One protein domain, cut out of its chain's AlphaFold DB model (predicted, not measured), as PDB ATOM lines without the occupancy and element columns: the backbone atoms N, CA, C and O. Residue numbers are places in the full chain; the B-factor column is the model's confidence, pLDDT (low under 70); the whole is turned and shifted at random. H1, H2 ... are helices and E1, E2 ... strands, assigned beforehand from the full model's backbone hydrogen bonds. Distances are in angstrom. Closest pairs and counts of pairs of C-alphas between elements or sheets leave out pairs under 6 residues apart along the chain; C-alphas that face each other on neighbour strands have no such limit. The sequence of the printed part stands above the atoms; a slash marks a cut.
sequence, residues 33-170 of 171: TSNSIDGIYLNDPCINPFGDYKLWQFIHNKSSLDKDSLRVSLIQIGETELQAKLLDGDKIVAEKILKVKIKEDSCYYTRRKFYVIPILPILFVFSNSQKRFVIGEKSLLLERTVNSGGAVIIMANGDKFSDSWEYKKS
ATOM      1  N   THR A  33      88.528 124.619 142.016       58.19
ATOM      2  CA  THR A  33      87.131 124.846 142.344       58.19
ATOM      3  C   THR A  33      86.315 124.721 141.065       58.19
ATOM      4  O   THR A  33      86.288 125.608 140.217       58.19
ATOM      5  N   SER A  34      85.666 123.569 140.890       62.16
ATOM      6  CA  SER A  34      84.563 123.460 139.941       62.16
ATOM      7  C   SER A  34      83.442 124.380 140.425       62.16
ATOM      8  O   SER A  34      83.132 124.414 141.614       62.16
ATOM      9  N   ASN A  35      82.819 125.108 139.498       64.81
ATOM     10  CA  ASN A  35      81.801 126.107 139.828       64.81
ATOM     11  C   ASN A  35      80.502 125.501 140.391       64.81
ATOM     12  O   ASN A  35      79.696 126.235 140.954       64.81
ATOM     13  N   SER A  36      80.282 124.186 140.245       81.00
ATOM     14  CA  SER A  36      79.051 123.531 140.699       81.00
ATOM     15  C   SER A  36      79.319 122.310 141.580       81.00
ATOM     16  O   SER A  36      80.121 121.433 141.242       81.00
ATOM     17  N   ILE A  37      78.611 122.277 142.714       88.88
ATOM     18  CA  ILE A  37      78.508 121.144 143.647       88.88
ATOM     19  C   ILE A  37      77.558 120.054 143.126       88.88
ATOM     20  O   ILE A  37      77.415 119.005 143.752       88.88
ATOM     21  N   ASP A  38      76.892 120.296 141.997       92.31
ATOM     22  CA  ASP A  38      75.874 119.396 141.484       92.31
ATOM     23  C   ASP A  38      76.489 118.081 141.023       92.31
ATOM     24  O   ASP A  38      77.454 118.035 140.243       92.31
ATOM     25  N   GLY A  39      75.905 116.986 141.492       92.94
ATOM     26  CA  GLY A  39      76.316 115.656 141.083       92.94
ATOM     27  C   GLY A  39      75.883 114.562 142.033       92.94
ATOM     28  O   GLY A  39      75.170 114.780 143.017       92.94
ATOM     29  N   ILE A  40      76.329 113.354 141.709       94.06
ATOM     30  CA  ILE A  40      76.085 112.162 142.513       94.06
ATOM     31  C   ILE A  40      77.414 111.688 143.078       94.06
ATOM     32  O   ILE A  40      78.352 111.399 142.335       94.06
ATOM     33  N   TYR A  41      77.471 111.553 144.393       93.81
ATOM     34  CA  TYR A  41      78.661 111.185 145.143       93.81
ATOM     35  C   TYR A  41      78.487 109.818 145.790       93.81
ATOM     36  O   TYR A  41      77.374 109.418 146.153       93.81
ATOM     37  N   LEU A  42      79.596 109.096 145.936       92.50
ATOM     38  CA  LEU A  42      79.622 107.911 146.785       92.50
ATOM     39  C   LEU A  42      79.384 108.326 148.238       92.50
ATOM     40  O   LEU A  42      79.839 109.384 148.671       92.50
ATOM     41  N   ASN A  43      78.628 107.512 148.972       90.75
ATOM     42  CA  ASN A  43      78.347 107.794 150.373       90.75
ATOM     43  C   ASN A  43      79.554 107.501 151.276       90.75
ATOM     44  O   ASN A  43      79.697 108.155 152.306       90.75
ATOM     45  N   ASP A  44      80.413 106.563 150.876       89.38
ATOM     46  CA  ASP A  44      81.641 106.226 151.592       89.38
ATOM     47  C   ASP A  44      82.823 107.086 151.115       89.38
ATOM     48  O   ASP A  44      82.940 107.376 149.914       89.38
ATOM     49  N   PRO A  45      83.697 107.521 152.039       87.75
ATOM     50  CA  PRO A  45      84.848 108.338 151.699       87.75
ATOM     51  C   PRO A  45      85.919 107.511 150.973       87.75
ATOM     52  O   PRO A  45      86.208 106.375 151.340       87.75
ATOM     53  N   CYS A  46      86.554 108.091 149.955       82.31
ATOM     54  CA  CYS A  46      87.704 107.489 149.280       82.31
ATOM     55  C   CYS A  46      89.033 107.782 149.985       82.31
ATOM     56  O   CYS A  46      89.982 107.017 149.835       82.31
ATOM     57  N   ILE A  47      89.104 108.880 150.746       78.69
ATOM     58  CA  ILE A  47      90.238 109.211 151.614       78.69
ATOM     59  C   ILE A  47      89.693 109.436 153.016       78.69
ATOM     60  O   ILE A  47      88.814 110.279 153.217       78.69
ATOM     61  N   ASN A  48      90.212 108.658 153.966       67.50
ATOM     62  CA  ASN A  48      89.660 108.579 155.306       67.50
ATOM     63  C   ASN A  48      90.729 108.598 156.421       67.50
ATOM     64  O   ASN A  48      91.035 107.563 157.012       67.50
ATOM     65  N   PRO A  49      91.303 109.771 156.730       66.62
ATOM     66  CA  PRO A  49      92.301 109.891 157.786       66.62
ATOM     67  C   PRO A  49      91.710 109.826 159.206       66.62
ATOM     68  O   PRO A  49      92.469 109.641 160.154       66.62
ATOM     69  N   PHE A  50      90.385 109.964 159.371       66.75
ATOM     70  CA  PHE A  50      89.736 110.156 160.681       66.75
ATOM     71  C   PHE A  50      88.597 109.160 160.996       66.75
ATOM     72  O   PHE A  50      87.861 109.353 161.962       66.75
ATOM     73  N   GLY A  51      88.453 108.079 160.220       71.00
ATOM     74  CA  GLY A  51      87.462 107.013 160.434       71.00
ATOM     75  C   GLY A  51      86.195 107.130 159.575       71.00
ATOM     76  O   GLY A  51      85.909 108.174 158.994       71.00
ATOM     77  N   ASP A  52      85.459 106.022 159.419       71.12
ATOM     78  CA  ASP A  52      84.365 105.852 158.440       71.12
ATOM     79  C   ASP A  52      83.171 106.777 158.705       71.12
ATOM     80  O   ASP A  52      82.197 106.428 159.373       71.12
ATOM     81  N   TYR A  53      83.253 107.991 158.168       82.75
ATOM     82  CA  TYR A  53      82.186 108.973 158.233       82.75
ATOM     83  C   TYR A  53      81.482 109.029 156.883       82.75
ATOM     84  O   TYR A  53      82.093 109.379 155.877       82.75
ATOM     85  N   LYS A  54      80.196 108.670 156.851       88.44
ATOM     86  CA  LYS A  54      79.416 108.634 155.607       88.44
ATOM     87  C   LYS A  54      78.928 110.038 155.239       88.44
ATOM     88  O   LYS A  54      78.474 110.796 156.107       88.44
ATOM     89  N   LEU A  55      78.910 110.373 153.948       90.75
ATOM     90  CA  LEU A  55      78.456 111.680 153.455       90.75
ATOM     91  C   LEU A  55      77.043 112.000 153.953       90.75
ATOM     92  O   LEU A  55      76.756 113.106 154.421       90.75
ATOM     93  N   TRP A  56      76.156 111.006 153.932       91.75
ATOM     94  CA  TRP A  56      74.798 111.176 154.419       91.75
ATOM     95  C   TRP A  56      74.719 111.432 155.926       91.75
ATOM     96  O   TRP A  56      73.915 112.260 156.349       91.75
ATOM     97  N   GLN A  57      75.578 110.817 156.745       88.56
ATOM     98  CA  GLN A  57      75.637 111.106 158.186       88.56
ATOM     99  C   GLN A  57      76.031 112.566 158.439       88.56
ATOM    100  O   GLN A  57      75.508 113.216 159.353       88.56
ATOM    101  N   PHE A  58      76.893 113.129 157.589       85.12
ATOM    102  CA  PHE A  58      77.250 114.538 157.680       85.12
ATOM    103  C   PHE A  58      76.062 115.471 157.429       85.12
ATOM    104  O   PHE A  58      75.905 116.483 158.128       85.12
ATOM    105  N   ILE A  59      75.234 115.124 156.445       87.25
ATOM    106  CA  ILE A  59      74.046 115.869 156.015       87.25
ATOM    107  C   ILE A  59      72.910 115.690 157.028       87.25
ATOM    108  O   ILE A  59      72.262 116.659 157.453       87.25
ATOM    109  N   HIS A  60      72.687 114.455 157.462       84.19
ATOM    110  CA  HIS A  60      71.620 114.028 158.346       84.19
ATOM    111  C   HIS A  60      72.196 113.233 159.527       84.19
ATOM    112  O   HIS A  60      72.411 112.029 159.463       84.19
ATOM    113  N   ASN A  61      72.403 113.932 160.646       70.81
ATOM    114  CA  ASN A  61      73.093 113.458 161.855       70.81
ATOM    115  C   ASN A  61      72.337 112.365 162.659       70.81
ATOM    116  O   ASN A  61      72.417 112.362 163.886       70.81
ATOM    117  N   LYS A  62      71.512 111.529 162.011       63.81
ATOM    118  CA  LYS A  62      70.568 110.599 162.659       63.81
ATOM    119  C   LYS A  62      70.363 109.242 161.966       63.81
ATOM    120  O   LYS A  62      69.505 108.489 162.404       63.81
ATOM    121  N   SER A  63      71.107 108.892 160.923       58.12
ATOM    122  CA  SER A  63      70.814 107.672 160.157       58.12
ATOM    123  C   SER A  63      71.936 106.638 160.231       58.12
ATOM    124  O   SER A  63      72.974 106.797 159.587       58.12
ATOM    125  N   SER A  64      71.681 105.553 160.962       57.94
ATOM    126  CA  SER A  64      72.335 104.253 160.799       57.94
ATOM    127  C   SER A  64      71.790 103.586 159.529       57.94
ATOM    128  O   SER A  64      70.934 102.706 159.588       57.94
ATOM    129  N   LEU A  65      72.189 104.084 158.361       64.81
ATOM    130  CA  LEU A  65      71.885 103.429 157.090       64.81
ATOM    131  C   LEU A  65      73.162 102.749 156.614       64.81
ATOM    132  O   LEU A  65      74.045 103.383 156.038       64.81
ATOM    133  N   ASP A  66      73.256 101.462 156.931       61.34
ATOM    134  CA  ASP A  66      74.428 100.633 156.670       61.34
ATOM    135  C   ASP A  66      74.231  99.818 155.394       61.34
ATOM    136  O   ASP A  66      74.025  98.609 155.399       61.34
ATOM    137  N   LYS A  67      74.186 100.535 154.272       66.38
ATOM    138  CA  LYS A  67      74.202  99.929 152.944       66.38
ATOM    139  C   LYS A  67      75.325 100.544 152.122       66.38
ATOM    140  O   LYS A  67      75.327 101.755 151.895       66.38
ATOM    141  N   ASP A  68      76.214  99.688 151.642       66.06
ATOM    142  CA  ASP A  68      77.423 100.054 150.891       66.06
ATOM    143  C   ASP A  68      77.117 100.548 149.461       66.06
ATOM    144  O   ASP A  68      77.976 101.072 148.758       66.06
ATOM    145  N   SER A  69      75.867 100.409 149.001       78.38
ATOM    146  CA  SER A  69      75.420 100.836 147.667       78.38
ATOM    147  C   SER A  69      74.853 102.257 147.615       78.38
ATOM    148  O   SER A  69      74.457 102.717 146.538       78.38
ATOM    149  N   LEU A  70      74.767 102.950 148.753       89.62
ATOM    150  CA  LEU A  70      74.087 104.237 148.820       89.62
ATOM    151  C   LEU A  70      74.905 105.344 148.159       89.62
ATOM    152  O   LEU A  70      76.130 105.422 148.269       89.62
ATOM    153  N   ARG A  71      74.197 106.249 147.489       93.31
ATOM    154  CA  ARG A  71      74.778 107.433 146.855       93.31
ATOM    155  C   ARG A  71      74.080 108.681 147.345       93.31
ATOM    156  O   ARG A  71      72.910 108.642 147.711       93.31
ATOM    157  N   VAL A  72      74.784 109.801 147.323       94.38
ATOM    158  CA  VAL A  72      74.222 111.093 147.705       94.38
ATOM    159  C   VAL A  72      74.203 111.992 146.483       94.38
ATOM    160  O   VAL A  72      75.248 112.314 145.929       94.38
ATOM    161  N   SER A  73      73.011 112.398 146.062       95.56
ATOM    162  CA  SER A  73      72.845 113.453 145.070       95.56
ATOM    163  C   SER A  73      72.789 114.798 145.781       95.56
ATOM    164  O   SER A  73      72.005 114.972 146.717       95.56
ATOM    165  N   LEU A  74      73.635 115.724 145.343       95.12
ATOM    166  CA  LEU A  74      73.624 117.120 145.761       95.12
ATOM    167  C   LEU A  74      73.229 117.965 144.554       95.12
ATOM    168  O   LEU A  74      73.779 117.771 143.474       95.12
ATOM    169  N   ILE A  75      72.248 118.845 144.735       94.62
ATOM    170  CA  ILE A  75      71.760 119.756 143.697       94.62
ATOM    171  C   ILE A  75      71.511 121.119 144.329       94.62
ATOM    172  O   ILE A  75      70.759 121.233 145.303       94.62
ATOM    173  N   GLN A  76      72.124 122.161 143.790       92.50
ATOM    174  CA  GLN A  76      71.855 123.533 144.173       92.50
ATOM    175  C   GLN A  76      70.493 123.962 143.611       92.50
ATOM    176  O   GLN A  76      70.285 124.007 142.404       92.50
ATOM    177  N   ILE A  77      69.553 124.276 144.503       93.44
ATOM    178  CA  ILE A  77      68.176 124.667 144.140       93.44
ATOM    179  C   ILE A  77      67.909 126.166 144.345       93.44
ATOM    180  O   ILE A  77      66.817 126.650 144.060       93.44
ATOM    181  N   GLY A  78      68.905 126.912 144.823       88.12
ATOM    182  CA  GLY A  78      68.854 128.360 144.997       88.12
ATOM    183  C   GLY A  78      70.210 128.926 145.414       88.12
ATOM    184  O   GLY A  78      71.200 128.203 145.518       88.12
ATOM    185  N   GLU A  79      70.271 130.225 145.702       87.50
ATOM    186  CA  GLU A  79      71.530 130.889 146.087       87.50
ATOM    187  C   GLU A  79      72.081 130.404 147.440       87.50
ATOM    188  O   GLU A  79      73.291 130.386 147.660       87.50
ATOM    189  N   THR A  80      71.197 129.989 148.353       89.31
ATOM    190  CA  THR A  80      71.560 129.576 149.720       89.31
ATOM    191  C   THR A  80      71.048 128.187 150.096       89.31
ATOM    192  O   THR A  80      71.002 127.838 151.280       89.31
ATOM    193  N   GLU A  81      70.613 127.395 149.117       92.81
ATOM    194  CA  GLU A  81      69.950 126.115 149.362       92.81
ATOM    195  C   GLU A  81      70.533 124.993 148.504       92.81
ATOM    196  O   GLU A  81      70.638 125.094 147.282       92.81
ATOM    197  N   LEU A  82      70.888 123.902 149.181       93.56
ATOM    198  CA  LEU A  82      71.419 122.684 148.589       93.56
ATOM    199  C   LEU A  82      70.480 121.525 148.923       93.56
ATOM    200  O   LEU A  82      70.317 121.165 150.091       93.56
ATOM    201  N   GLN A  83      69.859 120.935 147.912       95.50
ATOM    202  CA  GLN A  83      69.063 119.727 148.055       95.50
ATOM    203  C   GLN A  83      69.992 118.517 148.103       95.50
ATOM    204  O   GLN A  83      70.793 118.299 147.198       95.50
ATOM    205  N   ALA A  84      69.869 117.724 149.160       95.38
ATOM    206  CA  ALA A  84      70.574 116.469 149.327       95.38
ATOM    207  C   ALA A  84      69.586 115.303 149.314       95.38
ATOM    208  O   ALA A  84      68.662 115.261 150.129       95.38
ATOM    209  N   LYS A  85      69.806 114.336 148.427       95.25
ATOM    210  CA  LYS A  85      69.008 113.111 148.314       95.25
ATOM    211  C   LYS A  85      69.894 111.893 148.520       95.25
ATOM    212  O   LYS A  85      70.936 111.774 147.882       95.25
ATOM    213  N   LEU A  86      69.468 110.988 149.391       94.06
ATOM    214  CA  LEU A  86      70.064 109.670 149.553       94.06
ATOM    215  C   LEU A  86      69.399 108.701 148.583       94.06
ATOM    216  O   LEU A  86      68.179 108.541 148.608       94.06
ATOM    217  N   LEU A  87      70.204 108.058 147.752       93.62
ATOM    218  CA  LEU A  87      69.769 107.181 146.677       93.62
ATOM    219  C   LEU A  87      70.182 105.735 146.961       93.62
ATOM    220  O   LEU A  87      71.334 105.481 147.315       93.62
ATOM    221  N   ASP A  88      69.254 104.801 146.753       91.06
ATOM    222  CA  ASP A  88      69.493 103.354 146.683       91.06
ATOM    223  C   ASP A  88      69.079 102.887 145.279       91.06
ATOM    224  O   ASP A  88      67.892 102.719 144.981       91.06
ATOM    225  N   GLY A  89      70.054 102.808 144.369       87.19
ATOM    226  CA  GLY A  89      69.783 102.721 142.932       87.19
ATOM    227  C   GLY A  89      69.050 103.973 142.434       87.19
ATOM    228  O   GLY A  89      69.550 105.085 142.598       87.19
ATOM    229  N   ASP A  90      67.857 103.787 141.867       86.88
ATOM    230  CA  ASP A  90      67.000 104.876 141.369       86.88
ATOM    231  C   ASP A  90      65.976 105.369 142.408       86.88
ATOM    232  O   ASP A  90      65.186 106.277 142.141       86.88
ATOM    233  N   LYS A  91      65.955 104.773 143.607       90.38
ATOM    234  CA  LYS A  91      64.999 105.129 144.661       90.38
ATOM    235  C   LYS A  91      65.580 106.186 145.589       90.38
ATOM    236  O   LYS A  91      66.692 106.041 146.090       90.38
ATOM    237  N   ILE A  92      64.781 107.208 145.888       92.56
ATOM    238  CA  ILE A  92      65.097 108.199 146.920       92.56
ATOM    239  C   ILE A  92      64.706 107.607 148.277       92.56
ATOM    240  O   ILE A  92      63.527 107.408 148.559       92.56
ATOM    241  N   VAL A  93      65.702 107.313 149.108       91.12
ATOM    242  CA  VAL A  93      65.519 106.768 150.464       91.12
ATOM    243  C   VAL A  93      65.250 107.881 151.465       91.12
ATOM    244  O   VAL A  93      64.473 107.715 152.403       91.12
ATOM    245  N   ALA A  94      65.915 109.020 151.287       91.19
ATOM    246  CA  ALA A  94      65.764 110.171 152.154       91.19
ATOM    247  C   ALA A  94      66.137 111.453 151.414       91.19
ATOM    248  O   ALA A  94      66.921 111.444 150.467       91.19
ATOM    249  N   GLU A  95      65.600 112.570 151.884       93.62
ATOM    250  CA  GLU A  95      65.827 113.876 151.288       93.62
ATOM    251  C   GLU A  95      65.941 114.944 152.373       93.62
ATOM    252  O   GLU A  95      65.308 114.866 153.431       93.62
ATOM    253  N   LYS A  96      66.786 115.944 152.126       93.56
ATOM    254  CA  LYS A  96      66.969 117.081 153.015       93.56
ATOM    255  C   LYS A  96      67.426 118.310 152.246       93.56
ATOM    256  O   LYS A  96      68.388 118.248 151.492       93.56
ATOM    257  N   ILE A  97      66.812 119.449 152.537       94.19
ATOM    258  CA  ILE A  97      67.306 120.749 152.080       94.19
ATOM    259  C   ILE A  97      68.269 121.306 153.132       94.19
ATOM    260  O   ILE A  97      67.945 121.416 154.321       94.19
ATOM    261  N   LEU A  98      69.485 121.622 152.704       91.94
ATOM    262  CA  LEU A  98      70.537 122.224 153.507       91.94
ATOM    263  C   LEU A  98      70.609 123.720 153.219       91.94
ATOM    264  O   LEU A  98      70.733 124.136 152.072       91.94
ATOM    265  N   LYS A  99      70.621 124.526 154.282       91.81
ATOM    266  CA  LYS A  99      70.937 125.952 154.179       91.81
ATOM    267  C   LYS A  99      72.450 126.135 154.152       91.81
ATOM    268  O   LYS A  99      73.132 125.779 155.124       91.81
ATOM    269  N   VAL A 100      72.945 126.685 153.054       91.50
ATOM    270  CA  VAL A 100      74.366 126.898 152.773       91.50
ATOM    271  C   VAL A 100      74.641 128.368 152.467       91.50
ATOM    272  O   VAL A 100      73.753 129.117 152.072       91.50
ATOM    273  N   LYS A 101      75.883 128.795 152.679       89.69
ATOM    274  CA  LYS A 101      76.401 130.100 152.277       89.69
ATOM    275  C   LYS A 101      77.647 129.877 151.434       89.69
ATOM    276  O   LYS A 101      78.599 129.272 151.923       89.69
ATOM    277  N   ILE A 102      77.636 130.383 150.210       85.00
ATOM    278  CA  ILE A 102      78.816 130.412 149.349       85.00
ATOM    279  C   ILE A 102      79.659 131.621 149.767       85.00
ATOM    280  O   ILE A 102      79.120 132.701 150.028       85.00
ATOM    281  N   LYS A 103      80.965 131.423 149.938       81.75
ATOM    282  CA  LYS A 103      81.925 132.497 150.233       81.75
ATOM    283  C   LYS A 103      82.892 132.674 149.059       81.75
ATOM    284  O   LYS A 103      82.832 131.936 148.084       81.75
ATOM    285  N   GLU A 104      83.773 133.664 149.167       74.25
ATOM    286  CA  GLU A 104      84.757 134.042 148.140       74.25
ATOM    287  C   GLU A 104      85.692 132.893 147.728       74.25
ATOM    288  O   GLU A 104      86.142 132.835 146.590       74.25
ATOM    289  N   ASP A 105      85.923 131.926 148.616       73.69
ATOM    290  CA  ASP A 105      86.703 130.712 148.354       73.69
ATOM    291  C   ASP A 105      85.925 129.634 147.574       73.69
ATOM    292  O   ASP A 105      86.361 128.485 147.504       73.69
ATOM    293  N   SER A 106      84.760 129.978 147.012       76.12
ATOM    294  CA  SER A 106      83.877 129.083 146.242       76.12
ATOM    295  C   SER A 106      83.471 127.804 146.988       76.12
ATOM    296  O   SER A 106      83.063 126.811 146.386       76.12
ATOM    297  N   CYS A 107      83.555 127.824 148.320       86.12
ATOM    298  CA  CYS A 107      83.166 126.715 149.179       86.12
ATOM    299  C   CYS A 107      81.751 126.921 149.734       86.12
ATOM    300  O   CYS A 107      81.300 128.046 149.975       86.12
ATOM    301  N   TYR A 108      81.058 125.816 150.007       89.50
ATOM    302  CA  TYR A 108      79.690 125.824 150.520       89.50
ATOM    303  C   TYR A 108      79.718 125.624 152.029       89.50
ATOM    304  O   TYR A 108      79.988 124.533 152.531       89.50
ATOM    305  N   TYR A 109      79.408 126.676 152.778       89.56
ATOM    306  CA  TYR A 109      79.416 126.649 154.235       89.56
ATOM    307  C   TYR A 109      78.031 126.362 154.781       89.56
ATOM    308  O   TYR A 109      77.086 127.103 154.529       89.56
ATOM    309  N   THR A 110      77.908 125.347 155.625       89.00
ATOM    310  CA  THR A 110      76.678 125.162 156.404       89.00
ATOM    311  C   THR A 110      76.600 126.170 157.555       89.00
ATOM    312  O   THR A 110      77.594 126.793 157.959       89.00
ATOM    313  N   ARG A 111      75.400 126.312 158.130       85.06
ATOM    314  CA  ARG A 111      75.176 127.154 159.308       85.06
ATOM    315  C   ARG A 111      76.076 126.727 160.477       85.06
ATOM    316  O   ARG A 111      76.022 125.585 160.931       85.06
ATOM    317  N   ARG A 112      76.834 127.693 161.004       82.62
ATOM    318  CA  ARG A 112      77.616 127.566 162.241       82.62
ATOM    319  C   ARG A 112      76.699 127.145 163.393       82.62
ATOM    320  O   ARG A 112      75.651 127.758 163.608       82.62
ATOM    321  N   LYS A 113      77.098 126.111 164.129       81.94
ATOM    322  CA  LYS A 113      76.455 125.693 165.377       81.94
ATOM    323  C   LYS A 113      77.310 126.193 166.528       81.94
ATOM    324  O   LYS A 113      78.426 125.721 166.707       81.94
ATOM    325  N   PHE A 114      76.774 127.145 167.274       79.44
ATOM    326  CA  PHE A 114      77.424 127.712 168.443       79.44
ATOM    327  C   PHE A 114      76.510 127.538 169.644       79.44
ATOM    328  O   PHE A 114      75.331 127.891 169.572       79.44
ATOM    329  N   TYR A 115      77.045 126.980 170.720       79.31
ATOM    330  CA  TYR A 115      76.349 126.879 171.992       79.31
ATOM    331  C   TYR A 115      77.274 127.301 173.125       79.31
ATOM    332  O   TYR A 115      78.472 127.021 173.100       79.31
ATOM    333  N   VAL A 116      76.685 127.973 174.109       76.50
ATOM    334  CA  VAL A 116      77.326 128.367 175.361       76.50
ATOM    335  C   VAL A 116      76.429 127.869 176.477       76.50
ATOM    336  O   VAL A 116      75.241 128.193 176.502       76.50
ATOM    337  N   ILE A 117      76.984 127.061 177.371       76.12
ATOM    338  CA  ILE A 117      76.279 126.550 178.541       76.12
ATOM    339  C   ILE A 117      76.842 127.289 179.759       76.12
ATOM    340  O   ILE A 117      78.006 127.064 180.111       76.12
ATOM    341  N   PRO A 118      76.064 128.188 180.383       72.56
ATOM    342  CA  PRO A 118      76.450 128.784 181.652       72.56
ATOM    343  C   PRO A 118      76.261 127.746 182.761       72.56
ATOM    344  O   PRO A 118      75.180 127.177 182.899       72.56
ATOM    345  N   ILE A 119      77.303 127.497 183.553       69.56
ATOM    346  CA  ILE A 119      77.219 126.607 184.725       69.56
ATOM    347  C   ILE A 119      77.053 127.451 186.003       69.56
ATOM    348  O   ILE A 119      76.265 127.099 186.872       69.56
ATOM    349  N   LEU A 120      77.732 128.606 186.078       64.69
ATOM    350  CA  LEU A 120      77.673 129.651 187.122       64.69
ATOM    351  C   LEU A 120      78.137 130.994 186.502       64.69
ATOM    352  O   LEU A 120      78.721 130.964 185.421       64.69
ATOM    353  N   PRO A 121      77.953 132.178 187.131       59.06
ATOM    354  CA  PRO A 121      78.276 133.480 186.514       59.06
ATOM    355  C   PRO A 121      79.728 133.668 186.027       59.06
ATOM    356  O   PRO A 121      79.986 134.586 185.254       59.06
ATOM    357  N   ILE A 122      80.668 132.817 186.455       59.00
ATOM    358  CA  ILE A 122      82.092 132.844 186.068       59.00
ATOM    359  C   ILE A 122      82.495 131.541 185.332       59.00
ATOM    360  O   ILE A 122      83.639 131.382 184.919       59.00
ATOM    361  N   LEU A 123      81.558 130.602 185.139       69.62
ATOM    362  CA  LEU A 123      81.793 129.297 184.518       69.62
ATOM    363  C   LEU A 123      80.998 129.167 183.225       69.62
ATOM    364  O   LEU A 123      79.763 129.128 183.243       69.62
ATOM    365  N   PHE A 124      81.705 129.020 182.113       71.75
ATOM    366  CA  PHE A 124      81.081 128.731 180.831       71.75
ATOM    367  C   PHE A 124      81.848 127.646 180.092       71.75
ATOM    368  O   PHE A 124      83.077 127.585 180.139       71.75
ATOM    369  N   VAL A 125      81.095 126.828 179.367       77.88
ATOM    370  CA  VAL A 125      81.615 125.952 178.320       77.88
ATOM    371  C   VAL A 125      81.001 126.417 177.014       77.88
ATOM    372  O   VAL A 125      79.796 126.671 176.944       77.88
ATOM    373  N   PHE A 126      81.818 126.534 175.979       80.69
ATOM    374  CA  PHE A 126      81.353 126.810 174.635       80.69
ATOM    375  C   PHE A 126      81.824 125.733 173.674       80.69
ATOM    376  O   PHE A 126      82.848 125.076 173.858       80.69
ATOM    377  N   SER A 127      81.072 125.593 172.597       80.50
ATOM    378  CA  SER A 127      81.505 124.834 171.443       80.50
ATOM    379  C   SER A 127      80.954 125.474 170.197       80.50
ATOM    380  O   SER A 127      79.814 125.946 170.124       80.50
ATOM    381  N   ASN A 128      81.819 125.498 169.209       81.06
ATOM    382  CA  ASN A 128      81.596 126.103 167.937       81.06
ATOM    383  C   ASN A 128      81.984 125.098 166.864       81.06
ATOM    384  O   ASN A 128      83.158 124.772 166.715       81.06
ATOM    385  N   SER A 129      81.010 124.635 166.091       84.12
ATOM    386  CA  SER A 129      81.268 123.761 164.958       84.12
ATOM    387  C   SER A 129      80.749 124.372 163.670       84.12
ATOM    388  O   SER A 129      79.624 124.878 163.600       84.12
ATOM    389  N   GLN A 130      81.565 124.274 162.629       87.12
ATOM    390  CA  GLN A 130      81.166 124.603 161.276       87.12
ATOM    391  C   GLN A 130      81.603 123.495 160.327       87.12
ATOM    392  O   GLN A 130      82.610 122.815 160.524       87.12
ATOM    393  N   LYS A 131      80.807 123.321 159.282       89.75
ATOM    394  CA  LYS A 131      81.009 122.339 158.228       89.75
ATOM    395  C   LYS A 131      81.068 123.057 156.879       89.75
ATOM    396  O   LYS A 131      80.214 123.926 156.652       89.75
ATOM    397  N   ARG A 132      82.024 122.699 156.018       90.12
ATOM    398  CA  ARG A 132      82.126 123.211 154.643       90.12
ATOM    399  C   ARG A 132      82.262 122.074 153.637       90.12
ATOM    400  O   ARG A 132      82.842 121.041 153.961       90.12
ATOM    401  N   PHE A 133      81.734 122.296 152.442       90.75
ATOM    402  CA  PHE A 133      82.000 121.480 151.266       90.75
ATOM    403  C   PHE A 133      82.933 122.248 150.334       90.75
ATOM    404  O   PHE A 133      82.710 123.432 150.067       90.75
ATOM    405  N   VAL A 134      83.956 121.560 149.850       89.56
ATOM    406  CA  VAL A 134      84.962 122.045 148.912       89.56
ATOM    407  C   VAL A 134      84.852 121.170 147.671       89.56
ATOM    408  O   VAL A 134      84.860 119.940 147.762       89.56
ATOM    409  N   ILE A 135      84.685 121.797 146.513       87.31
ATOM    410  CA  ILE A 135      84.418 121.080 145.268       87.31
ATOM    411  C   ILE A 135      85.737 120.840 144.544       87.31
ATOM    412  O   ILE A 135      86.421 121.794 144.174       87.31
ATOM    413  N   GLY A 136      86.066 119.573 144.309       82.81
ATOM    414  CA  GLY A 136      87.113 119.168 143.377       82.81
ATOM    415  C   GLY A 136      86.533 118.799 142.017       82.81
ATOM    416  O   GLY A 136      85.331 118.593 141.864       82.81
ATOM    417  N   GLU A 137      87.398 118.655 141.015       81.81
ATOM    418  CA  GLU A 137      86.973 118.266 139.661       81.81
ATOM    419  C   GLU A 137      86.221 116.922 139.639       81.81
ATOM    420  O   GLU A 137      85.265 116.742 138.885       81.81
ATOM    421  N   LYS A 138      86.653 115.959 140.465       86.69
ATOM    422  CA  LYS A 138      86.118 114.582 140.503       86.69
ATOM    423  C   LYS A 138      85.747 114.117 141.908       86.69
ATOM    424  O   LYS A 138      85.455 112.936 142.113       86.69
ATOM    425  N   SER A 139      85.764 115.024 142.871       89.44
ATOM    426  CA  SER A 139      85.538 114.700 144.269       89.44
ATOM    427  C   SER A 139      84.889 115.853 145.016       89.44
ATOM    428  O   SER A 139      84.845 116.994 144.558       89.44
ATOM    429  N   LEU A 140      84.334 115.520 146.169       91.12
ATOM    430  CA  LEU A 140      83.800 116.451 147.137       91.12
ATOM    431  C   LEU A 140      84.590 116.265 148.421       91.12
ATOM    432  O   LEU A 140      84.506 115.208 149.045       91.12
ATOM    433  N   LEU A 141      85.337 117.286 148.813       90.50
ATOM    434  CA  LEU A 141      85.979 117.318 150.113       90.50
ATOM    435  C   LEU A 141      85.038 117.977 151.104       90.50
ATOM    436  O   LEU A 141      84.408 119.005 150.847       90.50
ATOM    437  N   LEU A 142      84.931 117.359 152.259       90.50
ATOM    438  CA  LEU A 142      84.007 117.760 153.284       90.50
ATOM    439  C   LEU A 142      84.776 117.875 154.578       90.50
ATOM    440  O   LEU A 142      85.410 116.928 155.037       90.50
ATOM    441  N   GLU A 143      84.721 119.068 155.149       89.12
ATOM    442  CA  GLU A 143      85.511 119.407 156.314       89.12
ATOM    443  C   GLU A 143      84.625 119.836 157.469       89.12
ATOM    444  O   GLU A 143      83.627 120.559 157.314       89.12
ATOM    445  N   ARG A 144      85.037 119.427 158.662       87.00
ATOM    446  CA  ARG A 144      84.427 119.828 159.919       87.00
ATOM    447  C   ARG A 144      85.493 120.462 160.784       87.00
ATOM    448  O   ARG A 144      86.459 119.809 161.135       87.00
ATOM    449  N   THR A 145      85.253 121.689 161.221       86.06
ATOM    450  CA  THR A 145      86.051 122.312 162.278       86.06
ATOM    451  C   THR A 145      85.206 122.414 163.538       86.06
ATOM    452  O   THR A 145      84.026 122.787 163.486       86.06
ATOM    453  N   VAL A 146      85.804 122.065 164.672       83.94
ATOM    454  CA  VAL A 146      85.240 122.239 166.010       83.94
ATOM    455  C   VAL A 146      86.245 123.027 166.841       83.94
ATOM    456  O   VAL A 146      87.423 122.690 166.886       83.94
ATOM    457  N   ASN A 147      85.778 124.095 167.472       81.00
ATOM    458  CA  ASN A 147      86.500 124.821 168.504       81.00
ATOM    459  C   ASN A 147      85.642 124.782 169.762       81.00
ATOM    460  O   ASN A 147      84.517 125.290 169.755       81.00
ATOM    461  N   SER A 148      86.146 124.158 170.811       80.50
ATOM    462  CA  SER A 148      85.473 124.075 172.100       80.50
ATOM    463  C   SER A 148      86.405 124.532 173.194       80.50
ATOM    464  O   SER A 148      87.612 124.346 173.114       80.50
ATOM    465  N   GLY A 149      85.839 125.099 174.243       78.75
ATOM    466  CA  GLY A 149      86.622 125.514 175.385       78.75
ATOM    467  C   GLY A 149      85.739 125.929 176.534       78.75
ATOM    468  O   GLY A 149      84.509 125.870 176.476       78.75
ATOM    469  N   GLY A 150      86.385 126.369 177.594       74.31
ATOM    470  CA  GLY A 150      85.694 126.870 178.761       74.31
ATOM    471  C   GLY A 150      86.647 127.561 179.709       74.31
ATOM    472  O   GLY A 150      87.869 127.450 179.589       74.31
ATOM    473  N   ALA A 151      86.063 128.284 180.651       70.75
ATOM    474  CA  ALA A 151      86.797 128.924 181.725       70.75
ATOM    475  C   ALA A 151      86.228 128.470 183.068       70.75
ATOM    476  O   ALA A 151      85.012 128.492 183.277       70.75
ATOM    477  N   VAL A 152      87.125 128.072 183.972       65.38
ATOM    478  CA  VAL A 152      86.809 127.728 185.359       65.38
ATOM    479  C   VAL A 152      87.755 128.471 186.288       65.38
ATOM    480  O   VAL A 152      88.890 128.038 186.422       65.38
ATOM    481  N   ILE A 153      87.263 129.560 186.905       55.81
ATOM    482  CA  ILE A 153      87.778 130.414 188.014       55.81
ATOM    483  C   ILE A 153      89.259 130.878 187.941       55.81
ATOM    484  O   ILE A 153      89.549 131.998 188.342       55.81
ATOM    485  N   ILE A 154      90.188 130.093 187.401       51.56
ATOM    486  CA  ILE A 154      91.613 130.398 187.196       51.56
ATOM    487  C   ILE A 154      92.254 129.581 186.053       51.56
ATOM    488  O   ILE A 154      93.444 129.727 185.793       51.56
ATOM    489  N   MET A 155      91.495 128.733 185.348       53.34
ATOM    490  CA  MET A 155      91.991 127.939 184.222       53.34
ATOM    491  C   MET A 155      91.070 128.099 183.016       53.34
ATOM    492  O   MET A 155      89.857 127.899 183.113       53.34
ATOM    493  N   ALA A 156      91.655 128.458 181.879       61.16
ATOM    494  CA  ALA A 156      91.008 128.382 180.580       61.16
ATOM    495  C   ALA A 156      91.659 127.240 179.802       61.16
ATOM    496  O   ALA A 156      92.886 127.137 179.777       61.16
ATOM    497  N   ASN A 157      90.846 126.392 179.184       61.28
ATOM    498  CA  ASN A 157      91.331 125.374 178.261       61.28
ATOM    499  C   ASN A 157      90.487 125.410 176.985       61.28
ATOM    500  O   ASN A 157      89.295 125.735 177.030       61.28
ATOM    501  N   GLY A 158      91.112 125.108 175.855       65.62
ATOM    502  CA  GLY A 158      90.474 125.139 174.553       65.62
ATOM    503  C   GLY A 158      91.127 124.155 173.602       65.62
ATOM    504  O   GLY A 158      92.347 124.129 173.474       65.62
ATOM    505  N   ASP A 159      90.288 123.405 172.902       70.75
ATOM    506  CA  ASP A 159      90.690 122.444 171.889       70.75
ATOM    507  C   ASP A 159      90.153 122.887 170.533       70.75
ATOM    508  O   ASP A 159      88.980 123.255 170.378       70.75
ATOM    509  N   LYS A 160      91.020 122.818 169.523       72.88
ATOM    510  CA  LYS A 160      90.647 123.012 168.126       72.88
ATOM    511  C   LYS A 160      90.943 121.737 167.361       72.88
ATOM    512  O   LYS A 160      92.076 121.270 167.340       72.88
ATOM    513  N   PHE A 161      89.928 121.231 166.678       77.75
ATOM    514  CA  PHE A 161      90.033 120.029 165.871       77.75
ATOM    515  C   PHE A 161      89.436 120.255 164.483       77.75
ATOM    516  O   PHE A 161      88.463 121.005 164.327       77.75
ATOM    517  N   SER A 162      90.045 119.638 163.473       81.06
ATOM    518  CA  SER A 162      89.577 119.696 162.095       81.06
ATOM    519  C   SER A 162      89.683 118.325 161.451       81.06
ATOM    520  O   SER A 162      90.779 117.785 161.350       81.06
ATOM    521  N   ASP A 163      88.551 117.831 160.970       86.06
ATOM    522  CA  ASP A 163      88.454 116.608 160.188       86.06
ATOM    523  C   ASP A 163      88.199 116.929 158.724       86.06
ATOM    524  O   ASP A 163      87.512 117.912 158.405       86.06
ATOM    525  N   SER A 164      88.661 116.047 157.849       87.25
ATOM    526  CA  SER A 164      88.351 116.079 156.430       87.25
ATOM    527  C   SER A 164      88.088 114.678 155.881       87.25
ATOM    528  O   SER A 164      88.746 113.708 156.255       87.25
ATOM    529  N   TRP A 165      87.109 114.586 154.982       90.19
ATOM    530  CA  TRP A 165      86.743 113.364 154.270       90.19
ATOM    531  C   TRP A 165      86.496 113.690 152.806       90.19
ATOM    532  O   TRP A 165      85.792 114.656 152.497       90.19
ATOM    533  N   GLU A 166      87.058 112.887 151.912       90.81
ATOM    534  CA  GLU A 166      86.895 113.072 150.473       90.81
ATOM    535  C   GLU A 166      85.973 112.004 149.894       90.81
ATOM    536  O   GLU A 166      86.135 110.820 150.183       90.81
ATOM    537  N   TYR A 167      85.023 112.418 149.057       91.81
ATOM    538  CA  TYR A 167      84.041 111.546 148.419       91.81
ATOM    539  C   TYR A 167      84.166 111.632 146.907       91.81
ATOM    540  O   TYR A 167      84.184 112.718 146.326       91.81
ATOM    541  N   LYS A 168      84.200 110.482 146.238       92.00
ATOM    542  CA  LYS A 168      84.323 110.426 144.781       92.00
ATOM    543  C   LYS A 168      83.004 110.799 144.100       92.00
ATOM    544  O   LYS A 168      81.943 110.277 144.455       92.00
ATOM    545  N   LYS A 169      83.083 111.642 143.069       91.31
ATOM    546  CA  LYS A 169      81.964 111.927 142.164       91.31
ATOM    547  C   LYS A 169      81.752 110.725 141.241       91.31
ATOM    548  O   LYS A 169      82.671 110.278 140.557       91.31
ATOM    549  N   SER A 170      80.547 110.168 141.256       86.44
ATOM    550  CA  SER A 170      80.147 109.037 140.419       86.44
ATOM    551  C   SER A 170      79.557 109.481 139.082       86.44
ATOM    552  O   SER A 170      79.696 108.732 138.115       86.44
TER     553      SER A 170
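What this domain is: This is residues 33 to 170 of the 171 residues of an uncharacterized protein of Bacteroidetes bacterium 4572_77 (UniProt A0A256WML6). One twisted sheet of nine strands curls at one end into a small, loosely closed, barrel-like head, and from the head a long arm of four strands side by side, E6 with the adjoining parts of E7, E8 and E9, reaches away and makes the length. In the head E1, E2, E3, E4 and E5 wrap round to the near ends of E7, E8 and E9, with E1 coming back to the end of E9, and the short helix H1 packs at the mouth of this curl. The printed part has 138 residues, with one named helix and nine named strands; along the chain E1 comes first, then H1, then the strands E2 to E9, the sheet is branched with antiparallel neighbour pairs, and the class is mostly strand. The whole is only just compact, close to loose, with a radius of gyration of the C-alphas of 17.2 A, and it is elongated, with spans of 57 by 35 by 25 A.

Where its parts are: The longest strands are E8, residues 139 to 152 and 43.1 A long, and E9, residues 155 to 168 and 43.8 A long, which ends with C-alpha 168 at (84.323, 110.426, 144.781). E7 covers residues 123 to 135 over 40.2 A, and E6 covers residues 113 to 120 over 22.1 A, ending with C-alpha 120 at (77.673, 129.651, 187.122). E5 has three residues, 108 to 110. E4 covers residues 91 to 102 over 29.2 A and bends by 65 degrees at residue 94. E3 covers residues 81 to 88 over 22.9 A, and E2 covers residues 70 to 76 over 20.0 A. E1, residues 39 to 42, begins with C-alpha 39 at (76.316, 115.656, 141.083). H1 covers residues 55 to 59.

How they stand to each other: E7 has three neighbours: E5, beside residues 131 to 133, and E6, beside residues 123 to 129, lie on one side of it, and E8 lies on the other side. E5 runs on into E6 across a break of 2 residues, at 31 degrees. E6, E7, E8 and E9 form a meander, each strand the antiparallel neighbour of the one before. In it N 115 and O 127 of E6 and E7 are 3.0 A apart, N 128 and O 147 of E7 and E8 are 2.8 A apart, and N 146 and O 161 of E8 and E9 are 2.9 A apart, each within hydrogen-bond range. E5 and E7 are antiparallel neighbours, with N 108 and O 133 2.9 A apart, within hydrogen-bond range. E2, E3, E4 and E5 form a second meander, with N 73 and O 85 at 2.8 A, N 84 and O 96 at 2.8 A, and N 101 and O 109 at 2.8 A, again within that range. The pairing of E4 is staggered: residues 91 to 99 pair with E3 and residues 100 to 102 with E5. The edge strand E1 is antiparallel to E2 at 152 degrees, with N 41 and O 72 2.8 A apart. The closest C-alphas of the edge strands E1 and E9 are those of Leu 42 and Lys 168, 5.7 A apart. H1 is on the sheet at a height of 5.2 A but over none of its strands; its closest C-alphas to E2 are Trp 56 and Val 72, 6.7 A apart. H1 and E8 are near each other, while E2 and E8 are apart. In H1 the O i to N i+4 pair is within hydrogen-bond range.

The domain as a whole: The C-alphas farthest apart are those of Asp 90 and Ile 154, at 57.9 A. The printed part runs from 33 to 170 with no cut. The link from E1 to H1 is long, with 12 residues, and that from H1 to E2 is short. The mean pLDDT of the printed part is 82.0; it is under 70 at residues 33 to 35, 48 to 50, 62 to 68, 119 to 123 and 152 to 158.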